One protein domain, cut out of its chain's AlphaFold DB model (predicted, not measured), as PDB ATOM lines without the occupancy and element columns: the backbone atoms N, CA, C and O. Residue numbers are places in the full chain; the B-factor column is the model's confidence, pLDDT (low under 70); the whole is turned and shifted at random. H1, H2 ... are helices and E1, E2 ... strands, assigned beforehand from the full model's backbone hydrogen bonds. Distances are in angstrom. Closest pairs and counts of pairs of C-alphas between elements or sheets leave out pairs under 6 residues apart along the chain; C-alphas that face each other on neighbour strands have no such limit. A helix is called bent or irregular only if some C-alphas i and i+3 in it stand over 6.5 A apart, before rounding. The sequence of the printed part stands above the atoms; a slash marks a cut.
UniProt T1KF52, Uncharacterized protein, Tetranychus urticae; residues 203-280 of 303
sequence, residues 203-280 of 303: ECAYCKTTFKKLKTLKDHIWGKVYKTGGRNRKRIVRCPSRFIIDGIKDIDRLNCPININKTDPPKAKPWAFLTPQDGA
ATOM      1  N   GLU A 203      43.542  18.414  -7.973       93.69
ATOM      2  CA  GLU A 203      42.170  18.612  -8.440       93.69
ATOM      3  C   GLU A 203      42.065  19.858  -9.329       93.69
ATOM      4  O   GLU A 203      42.572  20.933  -9.006       93.69
ATOM      5  N   CYS A 204      41.407  19.735 -10.480       94.31
ATOM      6  CA  CYS A 204      41.130  20.875 -11.342       94.31
ATOM      7  C   CYS A 204      40.020  21.745 -10.750       94.31
ATOM      8  O   CYS A 204      38.883  21.304 -10.603       94.31
ATOM      9  N   ALA A 205      40.319  23.023 -10.513       92.56
ATOM     10  CA  ALA A 205      39.358  23.988  -9.983       92.56
ATOM     11  C   ALA A 205      38.089  24.136 -10.847       92.56
ATOM     12  O   ALA A 205      37.003  24.340 -10.308       92.56
ATOM     13  N   TYR A 206      38.220  24.007 -12.173       92.88
ATOM     14  CA  TYR A 206      37.136  24.245 -13.130       92.88
ATOM     15  C   TYR A 206      36.187  23.049 -13.282       92.88
ATOM     16  O   TYR A 206      34.976  23.234 -13.348       92.88
ATOM     17  N   CYS A 207      36.720  21.827 -13.383       94.81
ATOM     18  CA  CYS A 207      35.927  20.626 -13.688       94.81
ATOM     19  C   CYS A 207      35.986  19.538 -12.611       94.81
ATOM     20  O   CYS A 207      35.406  18.475 -12.810       94.81
ATOM     21  N   LYS A 208      36.693  19.780 -11.499       94.62
ATOM     22  CA  LYS A 208      36.819  18.866 -10.350       94.62
ATOM     23  C   LYS A 208      37.453  17.509 -10.682       94.62
ATOM     24  O   LYS A 208      37.447  16.589  -9.874       94.62
ATOM     25  N   THR A 209      38.043  17.376 -11.873       94.44
ATOM     26  CA  THR A 209      38.799  16.182 -12.264       94.44
ATOM     27  C   THR A 209      40.100  16.114 -11.482       94.44
ATOM     28  O   THR A 209      40.793  17.119 -11.327       94.44
ATOM     29  N   THR A 210      40.444  14.919 -11.027       93.62
ATOM     30  CA  THR A 210      41.644  14.639 -10.252       93.62
ATOM     31  C   THR A 210      42.777  14.088 -11.124       93.62
ATOM     32  O   THR A 210      42.554  13.373 -12.100       93.62
ATOM     33  N   PHE A 211      44.021  14.419 -10.782       92.19
ATOM     34  CA  PHE A 211      45.225  14.084 -11.540       92.19
ATOM     35  C   PHE A 211      46.320  13.577 -10.605       92.19
ATOM     36  O   PHE A 211      46.561  14.150  -9.549       92.19
ATOM     37  N   LYS A 212      47.052  12.543 -11.026       89.06
ATOM     38  CA  LYS A 212      48.185  11.994 -10.254       89.06
ATOM     39  C   LYS A 212      49.475  12.816 -10.385       89.06
ATOM     40  O   LYS A 212      50.427  12.590  -9.651       89.06
ATOM     41  N   LYS A 213      49.558  13.716 -11.374       89.75
ATOM     42  CA  LYS A 213      50.757  14.517 -11.669       89.75
ATOM     43  C   LYS A 213      50.385  15.980 -11.910       89.75
ATOM     44  O   LYS A 213      49.460  16.271 -12.671       89.75
ATOM     45  N   LEU A 214      51.185  16.906 -11.376       88.62
ATOM     46  CA  LEU A 214      50.999  18.345 -11.605       88.62
ATOM     47  C   LEU A 214      51.086  18.698 -13.097       88.62
ATOM     48  O   LEU A 214      50.279  19.474 -13.598       88.62
ATOM     49  N   LYS A 215      52.015  18.075 -13.838       91.25
ATOM     50  CA  LYS A 215      52.151  18.258 -15.293       91.25
ATOM     51  C   LYS A 215      50.852  17.945 -16.042       91.25
ATOM     52  O   LYS A 215      50.455  18.711 -16.908       91.25
ATOM     53  N   THR A 216      50.158  16.866 -15.674       94.38
ATOM     54  CA  THR A 216      48.879  16.508 -16.310       94.38
ATOM     55  C   THR A 216      47.758  17.486 -15.973       94.38
ATOM     56  O   THR A 216      46.946  17.775 -16.847       94.38
ATOM     57  N   LEU A 217      47.745  18.053 -14.760       94.81
ATOM     58  CA  LEU A 217      46.815  19.127 -14.411       94.81
ATOM     59  C   LEU A 217      47.113  20.405 -15.219       94.81
ATOM     60  O   LEU A 217      46.199  21.010 -15.772       94.81
ATOM     61  N   LYS A 218      48.390  20.794 -15.336       92.81
ATOM     62  CA  LYS A 218      48.824  21.949 -16.141       92.81
ATOM     63  C   LYS A 218      48.436  21.783 -17.613       92.81
ATOM     64  O   LYS A 218      47.797  22.668 -18.175       92.81
ATOM     65  N   ASP A 219      48.730  20.625 -18.203       93.69
ATOM     66  CA  ASP A 219      48.334  20.286 -19.576       93.69
ATOM     67  C   ASP A 219      46.807  20.286 -19.742       93.69
ATOM     68  O   ASP A 219      46.289  20.649 -20.797       93.69
ATOM     69  N   HIS A 220      46.060  19.901 -18.706       94.31
ATOM     70  CA  HIS A 220      44.604  19.930 -18.728       94.31
ATOM     71  C   HIS A 220      44.048  21.363 -18.730       94.31
ATOM     72  O   HIS A 220      43.202  21.682 -19.570       94.31
ATOM     73  N   ILE A 221      44.542  22.228 -17.835       93.44
ATOM     74  CA  ILE A 221      44.075  23.615 -17.692       93.44
ATOM     75  C   ILE A 221      44.572  24.474 -18.851       93.44
ATOM     76  O   ILE A 221      43.769  25.129 -19.511       93.44
ATOM     77  N   TRP A 222      45.879  24.506 -19.106       89.88
ATOM     78  CA  TRP A 222      46.494  25.407 -20.086       89.88
ATOM     79  C   TRP A 222      46.598  24.828 -21.480       89.88
ATOM     80  O   TRP A 222      46.782  25.589 -22.429       89.88
ATOM     81  N   GLY A 223      46.423  23.520 -21.616       92.88
ATOM     82  CA  GLY A 223      46.550  22.844 -22.885       92.88
ATOM     83  C   GLY A 223      47.982  22.538 -23.274       92.88
ATOM     84  O   GLY A 223      48.936  23.164 -22.815       92.88
ATOM     85  N   LYS A 224      48.122  21.571 -24.175       92.38
ATOM     86  CA  LYS A 224      49.415  21.167 -24.726       92.38
ATOM     87  C   LYS A 224      49.653  21.880 -26.051       92.38
ATOM     88  O   LYS A 224      48.740  21.991 -26.872       92.38
ATOM     89  N   VAL A 225      50.868  22.388 -26.249       89.75
ATOM     90  CA  VAL A 225      51.274  23.019 -27.510       89.75
ATOM     91  C   VAL A 225      51.787  21.943 -28.464       89.75
ATOM     92  O   VAL A 225      52.738  21.230 -28.153       89.75
ATOM     93  N   TYR A 226      51.164  21.837 -29.630       87.88
ATOM     94  CA  TYR A 226      51.538  20.940 -30.714       87.88
ATOM     95  C   TYR A 226      52.138  21.749 -31.863       87.88
ATOM     96  O   TYR A 226      51.607  22.793 -32.259       87.88
ATOM     97  N   LYS A 227      53.252  21.258 -32.410       87.19
ATOM     98  CA  LYS A 227      53.813  21.759 -33.665       87.19
ATOM     99  C   LYS A 227      53.023  21.113 -34.800       87.19
ATOM    100  O   LYS A 227      53.091  19.905 -34.990       87.19
ATOM    101  N   THR A 228      52.250  21.908 -35.526       87.69
ATOM    102  CA  THR A 228      51.670  21.473 -36.804       87.69
ATOM    103  C   THR A 228      52.715  21.789 -37.865       87.69
ATOM    104  O   THR A 228      53.220  22.909 -37.839       87.69
ATOM    105  N   GLY A 229      53.070  20.843 -38.744       85.25
ATOM    106  CA  GLY A 229      54.121  21.027 -39.759       85.25
ATOM    107  C   GLY A 229      54.092  22.432 -40.383       85.25
ATOM    108  O   GLY A 229      53.091  22.826 -40.977       85.25
ATOM    109  N   GLY A 230      55.148  23.221 -40.144       84.94
ATOM    110  CA  GLY A 230      55.220  24.660 -40.441       84.94
ATOM    111  C   GLY A 230      55.523  25.536 -39.210       84.94
ATOM    112  O   GLY A 230      55.885  25.043 -38.144       84.94
ATOM    113  N   ARG A 231      55.370  26.866 -39.340       80.81
ATOM    114  CA  ARG A 231      55.572  27.840 -38.235       80.81
ATOM    115  C   ARG A 231      54.385  27.924 -37.259       80.81
ATOM    116  O   ARG A 231      54.421  28.709 -36.314       80.81
ATOM    117  N   ASN A 232      53.334  27.134 -37.474       79.88
ATOM    118  CA  ASN A 232      52.075  27.249 -36.741       79.88
ATOM    119  C   ASN A 232      52.047  26.316 -35.522       79.88
ATOM    120  O   ASN A 232      52.008  25.087 -35.645       79.88
ATOM    121  N   ARG A 233      51.997  26.912 -34.329       83.94
ATOM    122  CA  ARG A 233      51.776  26.201 -33.065       83.94
ATOM    123  C   ARG A 233      50.276  26.191 -32.747       83.94
ATOM    124  O   ARG A 233      49.610  27.215 -32.878       83.94
ATOM    125  N   LYS A 234      49.738  25.039 -32.340       86.25
ATOM    126  CA  LYS A 234      48.356  24.897 -31.850       86.25
ATOM    127  C   LYS A 234      48.382  24.550 -30.374       86.25
ATOM    128  O   LYS A 234      49.157  23.690 -29.977       86.25
ATOM    129  N   ARG A 235      47.551  25.196 -29.560       86.06
ATOM    130  CA  ARG A 235      47.419  24.883 -28.132       86.06
ATOM    131  C   ARG A 235      46.061  24.231 -27.913       86.06
ATOM    132  O   ARG A 235      45.047  24.862 -28.170       86.06
ATOM    133  N   ILE A 236      46.058  22.984 -27.450       88.81
ATOM    134  CA  ILE A 236      44.832  22.212 -27.218       88.81
ATOM    135  C   ILE A 236      44.607  22.114 -25.715       88.81
ATOM    136  O   ILE A 236      45.290  21.345 -25.037       88.81
ATOM    137  N   VAL A 237      43.669  22.905 -25.197       91.25
ATOM    138  CA  VAL A 237      43.217  22.872 -23.795       91.25
ATOM    139  C   VAL A 237      42.180  21.763 -23.623       91.25
ATOM    140  O   VAL A 237      41.258  21.646 -24.423       91.25
ATOM    141  N   ARG A 238      42.326  20.946 -22.570       91.19
ATOM    142  CA  ARG A 238      41.479  19.762 -22.335       91.19
ATOM    143  C   ARG A 238      40.400  19.963 -21.272       91.19
ATOM    144  O   ARG A 238      39.723  18.997 -20.943       91.19
ATOM    145  N   CYS A 239      40.256  21.159 -20.703       94.06
ATOM    146  CA  CYS A 239      39.261  21.448 -19.671       94.06
ATOM    147  C   CYS A 239      38.006  22.114 -20.265       94.06
ATOM    148  O   CYS A 239      38.049  23.317 -20.525       94.06
ATOM    149  N   PRO A 240      36.873  21.401 -20.441       89.56
ATOM    150  CA  PRO A 240      35.657  21.986 -21.012       89.56
ATOM    151  C   PRO A 240      35.071  23.079 -20.114       89.56
ATOM    152  O   PRO A 240      34.705  24.154 -20.586       89.56
ATOM    153  N   SER A 241      35.048  22.832 -18.799       92.25
ATOM    154  CA  SER A 241      34.482  23.760 -17.813       92.25
ATOM    155  C   SER A 241      35.206  25.099 -17.777       92.25
ATOM    156  O   SER A 241      34.577  26.122 -17.513       92.25
ATOM    157  N   ARG A 242      36.507  25.118 -18.098       90.56
ATOM    158  CA  ARG A 242      37.273  26.361 -18.207       90.56
ATOM    159  C   ARG A 242      36.670  27.292 -19.254       90.56
ATOM    160  O   ARG A 242      36.500  28.470 -18.981       90.56
ATOM    161  N   PHE A 243      36.290  26.773 -20.419       87.25
ATOM    162  CA  PHE A 243      35.725  27.595 -21.492       87.25
ATOM    163  C   PHE A 243      34.371  28.185 -21.134       87.25
ATOM    164  O   PHE A 243      34.099  29.340 -21.451       87.25
ATOM    165  N   ILE A 244      33.551  27.407 -20.427       87.88
ATOM    166  CA  ILE A 244      32.244  27.853 -19.949       87.88
ATOM    167  C   ILE A 244      32.422  29.003 -18.947       87.88
ATOM    168  O   ILE A 244      31.780  30.041 -19.088       87.88
ATOM    169  N   ILE A 245      33.330  28.841 -17.977       88.94
ATOM    170  CA  ILE A 245      33.610  29.843 -16.935       88.94
ATOM    171  C   ILE A 245      34.263  31.102 -17.523       88.94
ATOM    172  O   ILE A 245      33.901  32.216 -17.145       88.94
ATOM    173  N   ASP A 246      35.174  30.938 -18.484       85.25
ATOM    174  CA  ASP A 246      35.845  32.046 -19.171       85.25
ATOM    175  C   ASP A 246      34.929  32.737 -20.210       85.25
ATOM    176  O   ASP A 246      35.318  33.739 -20.811       85.25
ATOM    177  N   GLY A 247      33.698  32.244 -20.422       87.94
ATOM    178  CA  GLY A 247      32.718  32.832 -21.342       87.94
ATOM    179  C   GLY A 247      33.052  32.638 -22.826       87.94
ATOM    180  O   GLY A 247      32.565  33.387 -23.676       87.94
ATOM    181  N   ILE A 248      33.875  31.641 -23.152       84.06
ATOM    182  CA  ILE A 248      34.308  31.320 -24.513       84.06
ATOM    183  C   ILE A 248      33.227  30.443 -25.160       84.06
ATOM    184  O   ILE A 248      33.149  29.242 -24.913       84.06
ATOM    185  N   LYS A 249      32.358  31.064 -25.967       77.62
ATOM    186  CA  LYS A 249      31.166  30.420 -26.555       77.62
ATOM    187  C   LYS A 249      31.445  29.598 -27.819       77.62
ATOM    188  O   LYS A 249      30.659  28.716 -28.144       77.62
ATOM    189  N   ASP A 250      32.568  29.842 -28.493       73.06
ATOM    190  CA  ASP A 250      32.928  29.152 -29.735       73.06
ATOM    191  C   ASP A 250      33.867  27.975 -29.443       73.06
ATOM    192  O   ASP A 250      35.083  28.071 -29.616       73.06
ATOM    193  N   ILE A 251      33.305  26.853 -28.992       57.06
ATOM    194  CA  ILE A 251      34.069  25.628 -28.689       57.06
ATOM    195  C   ILE A 251      34.815  25.103 -29.932       57.06
ATOM    196  O   ILE A 251      35.923  24.579 -29.820       57.06
ATOM    197  N   ASP A 252      34.292  25.349 -31.134       55.69
ATOM    198  CA  ASP A 252      34.941  24.967 -32.397       55.69
ATOM    199  C   ASP A 252      36.232  25.758 -32.676       55.69
ATOM    200  O   ASP A 252      37.112  25.307 -33.415       55.69
ATOM    201  N   ARG A 253      36.417  26.910 -32.018       50.06
ATOM    202  CA  ARG A 253      37.675  27.670 -32.032       50.06
ATOM    203  C   ARG A 253      38.710  27.115 -31.053       50.06
ATOM    204  O   ARG A 253      39.774  27.692 -30.915       50.06
ATOM    205  N   LEU A 254      38.485  25.990 -30.379       52.00
ATOM    206  CA  LEU A 254      39.432  25.459 -29.381       52.00
ATOM    207  C   LEU A 254      40.520  24.553 -29.956       52.00
ATOM    208  O   LEU A 254      41.485  24.224 -29.269       52.00
ATOM    209  N   ASN A 255      40.436  24.281 -31.257       51.84
ATOM    210  CA  ASN A 255      41.592  23.974 -32.094       51.84
ATOM    211  C   ASN A 255      42.262  25.248 -32.641       51.84
ATOM    212  O   ASN A 255      42.960  25.175 -33.659       51.84
ATOM    213  N   CYS A 256      42.055  26.421 -32.022       43.66
ATOM    214  CA  CYS A 256      42.689  27.648 -32.480       43.66
ATOM    215  C   CYS A 256      44.210  27.462 -32.448       43.66
ATOM    216  O   CYS A 256      44.786  27.205 -31.384       43.66
ATOM    217  N   PRO A 257      44.898  27.645 -33.585       47.00
ATOM    218  CA  PRO A 257      46.291  28.035 -33.550       47.00
ATOM    219  C   PRO A 257      46.342  29.387 -32.840       47.00
ATOM    220  O   PRO A 257      46.171  30.436 -33.457       47.00
ATOM    221  N   ILE A 258      46.494  29.368 -31.514       45.84
ATOM    222  CA  ILE A 258      46.879  30.562 -30.777       45.84
ATOM    223  C   ILE A 258      48.261  30.883 -31.317       45.84
ATOM    224  O   ILE A 258      49.226  30.164 -31.056       45.84
ATOM    225  N   ASN A 259      48.330  31.913 -32.149       45.91
ATOM    226  CA  ASN A 259      49.589  32.428 -32.636       45.91
ATOM    227  C   ASN A 259      50.258  33.073 -31.417       45.91
ATOM    228  O   ASN A 259      49.923  34.196 -31.053       45.91
ATOM    229  N   ILE A 260      51.119  32.309 -30.734       48.31
ATOM    230  CA  ILE A 260      51.755  32.674 -29.451       48.31
ATOM    231  C   ILE A 260      52.565  33.983 -29.580       48.31
ATOM    232  O   ILE A 260      52.867  34.627 -28.590       48.31
ATOM    233  N   ASN A 261      52.801  34.456 -30.806       46.00
ATOM    234  CA  ASN A 261      53.468  35.719 -31.114       46.00
ATOM    235  C   ASN A 261      52.668  36.999 -30.770       46.00
ATOM    236  O   ASN A 261      53.078  38.077 -31.195       46.00
ATOM    237  N   LYS A 262      51.532  36.935 -30.057       46.03
ATOM    238  CA  LYS A 262      50.847  38.135 -29.538       46.03
ATOM    239  C   LYS A 262      50.820  38.120 -28.007       46.03
ATOM    240  O   LYS A 262      50.176  37.287 -27.381       46.03
ATOM    241  N   THR A 263      51.575  39.066 -27.466       38.84
ATOM    242  CA  THR A 263      52.026  39.313 -26.091       38.84
ATOM    243  C   THR A 263      50.935  39.776 -25.123       38.84
ATOM    244  O   THR A 263      51.078  40.828 -24.514       38.84
ATOM    245  N   ASP A 264      49.866  39.005 -24.937       40.25
ATOM    246  CA  ASP A 264      48.912  39.276 -23.852       40.25
ATOM    247  C   ASP A 264      48.766  38.040 -22.951       40.25
ATOM    248  O   ASP A 264      48.033  37.105 -23.300       40.25
ATOM    249  N   PRO A 265      49.449  37.980 -21.789       43.75
ATOM    250  CA  PRO A 265      49.176  36.935 -20.817       43.75
ATOM    251  C   PRO A 265      47.720  37.074 -20.326       43.75
ATOM    252  O   PRO A 265      47.265  38.180 -20.015       43.75
ATOM    253  N   PRO A 266      46.950  35.972 -20.259       46.06
ATOM    254  CA  PRO A 266      45.590  36.014 -19.739       46.06
ATOM    255  C   PRO A 266      45.614  36.515 -18.289       46.06
ATOM    256  O   PRO A 266      46.416  36.055 -17.478       46.06
ATOM    257  N   LYS A 267      44.741  37.485 -17.986       40.12
ATOM    258  CA  LYS A 267      44.673  38.225 -16.714       40.12
ATOM    259  C   LYS A 267      44.781  37.304 -15.490       40.12
ATOM    260  O   LYS A 267      44.086  36.291 -15.420       40.12
ATOM    261  N   ALA A 268      45.600  37.714 -14.519       42.41
ATOM    262  CA  ALA A 268      45.861  37.020 -13.260       42.41
ATOM    263  C   ALA A 268      44.571  36.808 -12.444       42.41
ATOM    264  O   ALA A 268      44.121  37.687 -11.714       42.41
ATOM    265  N   LYS A 269      43.954  35.633 -12.586       45.44
ATOM    266  CA  LYS A 269      42.987  35.093 -11.626       45.44
ATOM    267  C   LYS A 269      43.603  33.849 -10.978       45.44
ATOM    268  O   LYS A 269      44.260  33.087 -11.695       45.44
ATOM    269  N   PRO A 270      43.395  33.614  -9.669       42.22
ATOM    270  CA  PRO A 270      43.761  32.345  -9.044       42.22
ATOM    271  C   PRO A 270      43.062  31.203  -9.798       42.22
ATOM    272  O   PRO A 270      41.853  31.234 -10.022       42.22
ATOM    273  N   TRP A 271      43.850  30.250 -10.290       43.06
ATOM    274  CA  TRP A 271      43.462  29.311 -11.358       43.06
ATOM    275  C   TRP A 271      43.569  27.841 -10.931       43.06
ATOM    276  O   TRP A 271      43.124  26.954 -11.661       43.06
ATOM    277  N   ALA A 272      44.155  27.580  -9.766       39.56
ATOM    278  CA  ALA A 272      44.201  26.279  -9.127       39.56
ATOM    279  C   ALA A 272      44.087  26.479  -7.615       39.56
ATOM    280  O   ALA A 272      44.701  27.390  -7.063       39.56
ATOM    281  N   PHE A 273      43.306  25.619  -6.969       47.03
ATOM    282  CA  PHE A 273      43.246  25.520  -5.518       47.03
ATOM    283  C   PHE A 273      44.004  24.255  -5.125       47.03
ATOM    284  O   PHE A 273      43.760  23.189  -5.690       47.03
ATOM    285  N   LEU A 274      44.949  24.378  -4.196       38.00
ATOM    286  CA  LEU A 274      45.568  23.228  -3.549       38.00
ATOM    287  C   LEU A 274      44.704  22.894  -2.340       38.00
ATOM    288  O   LEU A 274      44.781  23.573  -1.322       38.00
ATOM    289  N   THR A 275      43.850  21.886  -2.460       43.50
ATOM    290  CA  THR A 275      43.095  21.353  -1.326       43.50
ATOM    291  C   THR A 275      43.932  20.272  -0.640       43.50
ATOM    292  O   THR A 275      44.206  19.238  -1.254       43.50
ATOM    293  N   PRO A 276      44.367  20.471   0.620       36.41
ATOM    294  CA  PRO A 276      44.945  19.394   1.413       36.41
ATOM    295  C   PRO A 276      43.899  18.290   1.594       36.41
ATOM    296  O   PRO A 276      42.737  18.580   1.884       36.41
ATOM    297  N   GLN A 277      44.305  17.029   1.456       38.94
ATOM    298  CA  GLN A 277      43.398  15.882   1.602       38.94
ATOM    299  C   GLN A 277      42.819  15.764   3.023       38.94
ATOM    300  O   GLN A 277      41.747  15.195   3.210       38.94
ATOM    301  N   ASP A 278      43.485  16.371   4.007       37.69
ATOM    302  CA  ASP A 278      43.154  16.274   5.430       37.69
ATOM    303  C   ASP A 278      41.931  17.118   5.847       37.69
ATOM    304  O   ASP A 278      41.608  17.199   7.031       37.69
ATOM    305  N   GLY A 279      41.248  17.783   4.904       41.81
ATOM    306  CA  GLY A 279      39.995  18.509   5.163       41.81
ATOM    307  C   GLY A 279      40.123  19.719   6.101       41.81
ATOM    308  O   GLY A 279      39.117  20.307   6.487       41.81
ATOM    309  N   ALA A 280      41.343  20.116   6.465       43.25
ATOM    310  CA  ALA A 280      41.607  21.125   7.490       43.25
ATOM    311  C   ALA A 280      41.510  22.586   7.002       43.25
ATOM    312  O   ALA A 280      41.950  23.493   7.710       43.25
TER     313      ALA A 280
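Overview. This is residues 203 to 280 of the 303 residues of an uncharacterized protein of Tetranychus urticae (UniProt T1KF52). With little regular structure, this is an elongated model: a hairpin, E1 and E2, with H1 at its open end, H3 beside E2, H2 near both helices, and an unnamed tail, residues 256 to 280, running back along the length. The printed part has 78 residues, 28 in named elements ordered H1 E1 E2 H2 H3, class mixed. It is only just loose, close to compact, with radius of gyration of the C-alphas 14.3 A, spanning 49 by 25 by 23 A.

Arrangement. E1, residues 224 to 227, and E2, residues 233 to 236, are an antiparallel hairpin at 150 degrees; N 226 and O 234, 2.8 A, are within hydrogen-bond range. The closest C-alphas of E2 and H3, residues 251 to 255, are Ile 236 and Asn 255, 6.1 A apart. H1, residues 214 to 222, and H2, residues 240 to 245, are close but not clearly touching; their closest C-alphas, Ile 221 and Arg 242, are 7.4 A apart. Every O i to N i+4 pair is within hydrogen-bond range in H1 and H2; H3 has 0 of 1, and 1 of 2 O i to N i+3 pairs.

Along the chain. E1 measures 10.0 A, E2 9.9 A, H2 9.1 A. H1, 11.9 A, begins at C-alpha 214 (50.999, 18.345, -11.605). H3, 8.4 A, ends at C-alpha 255 (41.592, 23.974, -32.094) and is only just irregular: C-alphas 252 and 255 are 6.7 A apart.

Size, cuts and confidence. The C-alphas farthest apart, Gly 230 and Ala 280, are 50.0 A apart. The printed part has no cut, and the links between named elements are tight. Residues 262 to 269 stand free; residues 251 to 280 have pLDDT under 70.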